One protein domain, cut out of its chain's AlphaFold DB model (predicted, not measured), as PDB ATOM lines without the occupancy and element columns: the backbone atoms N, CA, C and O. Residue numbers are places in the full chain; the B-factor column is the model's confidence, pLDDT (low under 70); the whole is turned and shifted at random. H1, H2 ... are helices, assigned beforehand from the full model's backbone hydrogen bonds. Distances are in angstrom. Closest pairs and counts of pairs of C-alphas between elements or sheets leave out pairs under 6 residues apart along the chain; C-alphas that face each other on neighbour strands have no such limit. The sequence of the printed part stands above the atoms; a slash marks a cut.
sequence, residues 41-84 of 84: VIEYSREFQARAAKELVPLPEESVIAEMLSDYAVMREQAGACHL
ATOM      1  N   VAL A  41     113.278  92.868 196.334       90.75
ATOM      2  CA  VAL A  41     113.235  94.013 195.415       90.75
ATOM      3  C   VAL A  41     113.029  93.509 193.989       90.75
ATOM      4  O   VAL A  41     113.802  92.701 193.481       90.75
ATOM      5  N   ILE A  42     111.962  93.974 193.338       92.88
ATOM      6  CA  ILE A  42     111.668  93.623 191.946       92.88
ATOM      7  C   ILE A  42     112.523  94.472 191.006       92.88
ATOM      8  O   ILE A  42     112.413  95.700 190.994       92.88
ATOM      9  N   GLU A  43     113.324  93.801 190.178       93.06
ATOM     10  CA  GLU A  43     114.106  94.443 189.124       93.06
ATOM     11  C   GLU A  43     113.231  94.779 187.915       93.06
ATOM     12  O   GLU A  43     112.564  93.922 187.331       93.06
ATOM     13  N   TYR A  44     113.269  96.045 187.506       94.44
ATOM     14  CA  TYR A  44     112.582  96.520 186.309       94.44
ATOM     15  C   TYR A  44     113.578  96.691 185.172       94.44
ATOM     16  O   TYR A  44     114.646  97.276 185.352       94.44
ATOM     17  N   SER A  45     113.201  96.252 183.971       96.94
ATOM     18  CA  SER A  45     114.031  96.460 182.787       96.94
ATOM     19  C   SER A  45     114.243  97.953 182.511       96.94
ATOM     20  O   SER A  45     113.396  98.799 182.819       96.94
ATOM     21  N   ARG A  46     115.363  98.289 181.862       96.50
ATOM     22  CA  ARG A  46     115.660  99.674 181.455       96.50
ATOM     23  C   ARG A  46     114.575 100.259 180.550       96.50
ATOM     24  O   ARG A  46     114.254 101.434 180.671       96.50
ATOM     25  N   GLU A  47     113.976  99.441 179.687       98.06
ATOM     26  CA  GLU A  47     112.873  99.858 178.812       98.06
ATOM     27  C   GLU A  47     111.611 100.221 179.599       98.06
ATOM     28  O   GLU A  47     110.950 101.215 179.288       98.06
ATOM     29  N   PHE A  48     111.292  99.446 180.641       97.56
ATOM     30  CA  PHE A  48     110.171  99.737 181.528       97.56
ATOM     31  C   PHE A  48     110.413 101.036 182.303       97.56
ATOM     32  O   PHE A  48     109.551 101.913 182.318       97.56
ATOM     33  N   GLN A  49     111.613 101.205 182.869       95.69
ATOM     34  CA  GLN A  49     112.005 102.436 183.567       95.69
ATOM     35  C   GLN A  49     111.951 103.661 182.641       95.69
ATOM     36  O   GLN A  49     111.457 104.714 183.038       95.69
ATOM     37  N   ALA A  50     112.394 103.529 181.386       97.19
ATOM     38  CA  ALA A  50     112.341 104.610 180.403       97.19
ATOM     39  C   ALA A  50     110.902 104.993 180.019       97.19
ATOM     40  O   ALA A  50     110.628 106.164 179.752       97.19
ATOM     41  N   ARG A  51     109.975 104.029 179.987       98.06
ATOM     42  CA  ARG A  51     108.547 104.313 179.791       98.06
ATOM     43  C   ARG A  51     107.962 105.044 180.996       98.06
ATOM     44  O   ARG A  51     107.355 106.089 180.799       98.06
ATOM     45  N   ALA A  52     108.229 104.557 182.207       95.88
ATOM     46  CA  ALA A  52     107.791 105.208 183.438       95.88
ATOM     47  C   ALA A  52     108.306 106.656 183.524       95.88
ATOM     48  O   ALA A  52     107.538 107.562 183.812       95.88
ATOM     49  N   ALA A  53     109.569 106.912 183.165       94.94
ATOM     50  CA  ALA A  53     110.108 108.272 183.128       94.94
ATOM     51  C   ALA A  53     109.312 109.195 182.190       94.94
ATOM     52  O   ALA A  53     109.013 110.325 182.560       94.94
ATOM     53  N   LYS A  54     108.905 108.715 181.005       97.44
ATOM     54  CA  LYS A  54     108.066 109.491 180.069       97.44
ATOM     55  C   LYS A  54     106.682 109.807 180.637       97.44
ATOM     56  O   LYS A  54     106.140 110.857 180.313       97.44
ATOM     57  N   GLU A  55     106.126 108.924 181.462       96.50
ATOM     58  CA  GLU A  55     104.854 109.159 182.159       96.50
ATOM     59  C   GLU A  55     104.986 110.228 183.256       96.50
ATOM     60  O   GLU A  55     104.009 110.911 183.555       96.50
ATOM     61  N   LEU A  56     106.191 110.422 183.805       94.44
ATOM     62  CA  LEU A  56     106.478 111.436 184.827       94.44
ATOM     63  C   LEU A  56     106.837 112.814 184.252       94.44
ATOM     64  O   LEU A  56     106.590 113.813 184.916       94.44
ATOM     65  N   VAL A  57     107.364 112.893 183.022       94.94
ATOM     66  CA  VAL A  57     107.701 114.167 182.343       94.94
ATOM     67  C   VAL A  57     106.596 115.237 182.399       94.94
ATOM     68  O   VAL A  57     106.938 116.396 182.618       94.94
ATOM     69  N   PRO A  58     105.300 114.934 182.178       96.50
ATOM     70  CA  PRO A  58     104.258 115.963 182.180       96.50
ATOM     71  C   PRO A  58     103.829 116.423 183.582       96.50
ATOM     72  O   PRO A  58     102.945 117.276 183.683       96.50
ATOM     73  N   LEU A  59     104.380 115.851 184.657       96.19
ATOM     74  CA  LEU A  59     104.041 116.274 186.011       96.19
ATOM     75  C   LEU A  59     104.574 117.691 186.290       96.19
ATOM     76  O   LEU A  59     105.632 118.062 185.783       96.19
ATOM     77  N   PRO A  60     103.861 118.497 187.101       95.19
ATOM     78  CA  PRO A  60     104.392 119.773 187.576       95.19
ATOM     79  C   PRO A  60     105.637 119.541 188.448       95.19
ATOM     80  O   PRO A  60     105.756 118.486 189.068       95.19
ATOM     81  N   GLU A  61     106.538 120.526 188.531       87.62
ATOM     82  CA  GLU A  61     107.789 120.378 189.301       87.62
ATOM     83  C   GLU A  61     107.541 120.058 190.784       87.62
ATOM     84  O   GLU A  61     108.199 119.193 191.345       87.62
ATOM     85  N   GLU A  62     106.504 120.648 191.381       91.44
ATOM     86  CA  GLU A  62     106.086 120.409 192.772       91.44
ATOM     87  C   GLU A  62     105.032 119.288 192.876       91.44
ATOM     88  O   GLU A  62     104.041 119.377 193.607       91.44
ATOM     89  N   SER A  63     105.171 118.243 192.058       96.06
ATOM     90  CA  SER A  63     104.261 117.098 192.085       96.06
ATOM     91  C   SER A  63     104.518 116.223 193.308       96.06
ATOM     92  O   SER A  63     105.573 115.603 193.428       96.06
ATOM     93  N   VAL A  64     103.490 116.044 194.141       97.25
ATOM     94  CA  VAL A  64     103.518 115.107 195.280       97.25
ATOM     95  C   VAL A  64     103.853 113.679 194.828       97.25
ATOM     96  O   VAL A  64     104.485 112.926 195.555       97.25
ATOM     97  N   ILE A  65     103.490 113.288 193.599       95.81
ATOM     98  CA  ILE A  65     103.850 111.968 193.059       95.81
ATOM     99  C   ILE A  65     105.358 111.864 192.801       95.81
ATOM    100  O   ILE A  65     105.936 110.804 193.037       95.81
ATOM    101  N   ALA A  66     105.998 112.936 192.328       93.75
ATOM    102  CA  ALA A  66     107.445 112.950 192.137       93.75
ATOM    103  C   ALA A  66     108.169 112.837 193.489       93.75
ATOM    104  O   ALA A  66     109.065 112.008 193.620       93.75
ATOM    105  N   GLU A  67     107.702 113.576 194.502       95.25
ATOM    106  CA  GLU A  67     108.213 113.499 195.878       95.25
ATOM    107  C   GLU A  67     108.049 112.087 196.471       95.25
ATOM    108  O   GLU A  67     109.023 111.470 196.903       95.25
ATOM    109  N   MET A  68     106.853 111.499 196.368       96.38
ATOM    110  CA  MET A  68     106.598 110.123 196.814       96.38
ATOM    111  C   MET A  68     107.500 109.092 196.116       96.38
ATOM    112  O   MET A  68     107.898 108.098 196.725       96.38
ATOM    113  N   LEU A  69     107.818 109.289 194.831       95.31
ATOM    114  CA  LEU A  69     108.708 108.394 194.088       95.31
ATOM    115  C   LEU A  69     110.174 108.539 194.511       95.31
ATOM    116  O   LEU A  69     110.900 107.540 194.487       95.31
ATOM    117  N   SER A  70     110.603 109.733 194.922       93.38
ATOM    118  CA  SER A  70     111.919 109.950 195.529       93.38
ATOM    119  C   SER A  70     112.052 109.193 196.850       93.38
ATOM    120  O   SER A  70     113.019 108.449 197.026       93.38
ATOM    121  N   ASP A  71     111.049 109.273 197.725       96.75
ATOM    122  CA  ASP A  71     111.024 108.507 198.979       96.75
ATOM    123  C   ASP A  71     110.998 106.994 198.723       96.75
ATOM    124  O   ASP A  71     111.712 106.209 199.356       96.75
ATOM    125  N   TYR A  72     110.210 106.567 197.735       94.25
ATOM    126  CA  TYR A  72     110.140 105.167 197.333       94.25
ATOM    127  C   TYR A  72     111.483 104.633 196.814       94.25
ATOM    128  O   TYR A  72     111.824 103.473 197.070       94.25
ATOM    129  N   ALA A  73     112.265 105.456 196.111       94.56
ATOM    130  CA  ALA A  73     113.592 105.070 195.640       94.56
ATOM    131  C   ALA A  73     114.536 104.755 196.812       94.56
ATOM    132  O   ALA A  73     115.196 103.715 196.791       94.56
ATOM    133  N   VAL A  74     114.521 105.589 197.857       95.94
ATOM    134  CA  VAL A  74     115.293 105.371 199.090       95.94
ATOM    135  C   VAL A  74     114.869 104.071 199.776       95.94
ATOM    136  O   VAL A  74     115.710 103.256 200.154       95.94
ATOM    137  N   MET A  75     113.562 103.823 199.891       93.75
ATOM    138  CA  MET A  75     113.060 102.589 200.506       93.75
ATOM    139  C   MET A  75     113.467 101.335 199.711       93.75
ATOM    140  O   MET A  75     113.794 100.306 200.305       93.75
ATOM    141  N   ARG A  76     113.498 101.409 198.372       93.94
ATOM    142  CA  ARG A  76     113.987 100.309 197.523       93.94
ATOM    143  C   ARG A  76     115.487 100.081 197.641       93.94
ATOM    144  O   ARG A  76     115.906  98.927 197.645       93.94
ATOM    145  N   GLU A  77     116.281 101.141 197.749       93.12
ATOM    146  CA  GLU A  77     117.723 101.027 197.977       93.12
ATOM    147  C   GLU A  77     118.008 100.323 199.308       93.12
ATOM    148  O   GLU A  77     118.764  99.356 199.340       93.12
ATOM    149  N   GLN A  78     117.335 100.734 200.386       92.81
ATOM    150  CA  GLN A  78     117.466 100.095 201.700       92.81
ATOM    151  C   GLN A  78     117.063  98.617 201.665       92.81
ATOM    152  O   GLN A  78     117.765  97.768 202.214       92.81
ATOM    153  N   ALA A  79     115.957  98.298 200.987       91.50
ATOM    154  CA  ALA A  79     115.518  96.921 200.795       91.50
ATOM    155  C   ALA A  79     116.544  96.081 200.011       91.50
ATOM    156  O   ALA A  79     116.769  94.925 200.358       91.50
ATOM    157  N   GLY A  80     117.191  96.656 198.991       89.94
ATOM    158  CA  GLY A  80     118.205  95.972 198.180       89.94
ATOM    159  C   GLY A  80     119.564  95.831 198.872       89.94
ATOM    160  O   GLY A  80     120.271  94.851 198.646       89.94
ATOM    161  N   ALA A  81     119.916  96.785 199.736       91.06
ATOM    162  CA  ALA A  81     121.120  96.744 200.566       91.06
ATOM    163  C   ALA A  81     120.980  95.811 201.781       91.06
ATOM    164  O   ALA A  81     121.961  95.530 202.469       91.06
ATOM    165  N   CYS A  82     119.765  95.338 202.065       89.31
ATOM    166  CA  CYS A  82     119.534  94.349 203.099       89.31
ATOM    167  C   CYS A  82     120.173  93.013 202.690       89.31
ATOM    168  O   CYS A  82     119.901  92.455 201.623       89.31
ATOM    169  N   HIS A  83     121.013  92.480 203.570       76.06
ATOM    170  CA  HIS A  83     121.619  91.161 203.446       76.06
ATOM    171  C   HIS A  83     121.341  90.381 204.736       76.06
ATOM    172  O   HIS A  83     121.414  90.957 205.821       76.06
ATOM    173  N   LEU A  84     120.968  89.105 204.593       63.66
ATOM    174  CA  LEU A  84     120.685  88.181 205.699       63.66
ATOM    175  C   LEU A  84     121.957  87.714 206.408       63.66
ATOM    176  O   LEU A  84     122.945  87.437 205.690       63.66
TER     177      LEU A  84
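AT A GLANCE: This is residues 41 to 84 of the 84 residues of an uncharacterized protein of Breoghania sp. L-A4 (UniProt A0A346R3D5). Two helices make an open, flat V: H1 and the longer H2 run opposite ways, come nearest at the linked end and spread apart from there, with little between them. Residues 41 to 45, before H1, fold back toward the V's open side. The 44 printed residues hold two named helices, H1 then H2, and no named strand; the class is all helix. The whole is loose, with a radius of gyration of the C-alphas of 12.5 A and spans of 40 by 23 by 8 A.

IN THESE COORDINATES: H1, residues 46 to 56, begins at C-alpha 46 (115.660, 99.674, 181.455) and is 15.3 A long. H2, residues 64 to 81, is 26.0 A long and ends at C-alpha 81 (121.120, 96.744, 200.566).

HOW THE PARTS SIT: H1 and H2 are close but not clearly touching; their closest C-alphas, of Leu 56 and Ala 66, are 7.5 A apart. They run opposite ways at a shallow tilt of 26 degrees. In both, every O i to N i+4 pair is within hydrogen-bond range.

THE WHOLE: The two C-alphas farthest apart, of Pro 58 and Leu 84, are 39.9 A apart. The printed part has no cut, and the link from H1 to H2 is short. Residue 84, the chain's last, is under pLDDT 70.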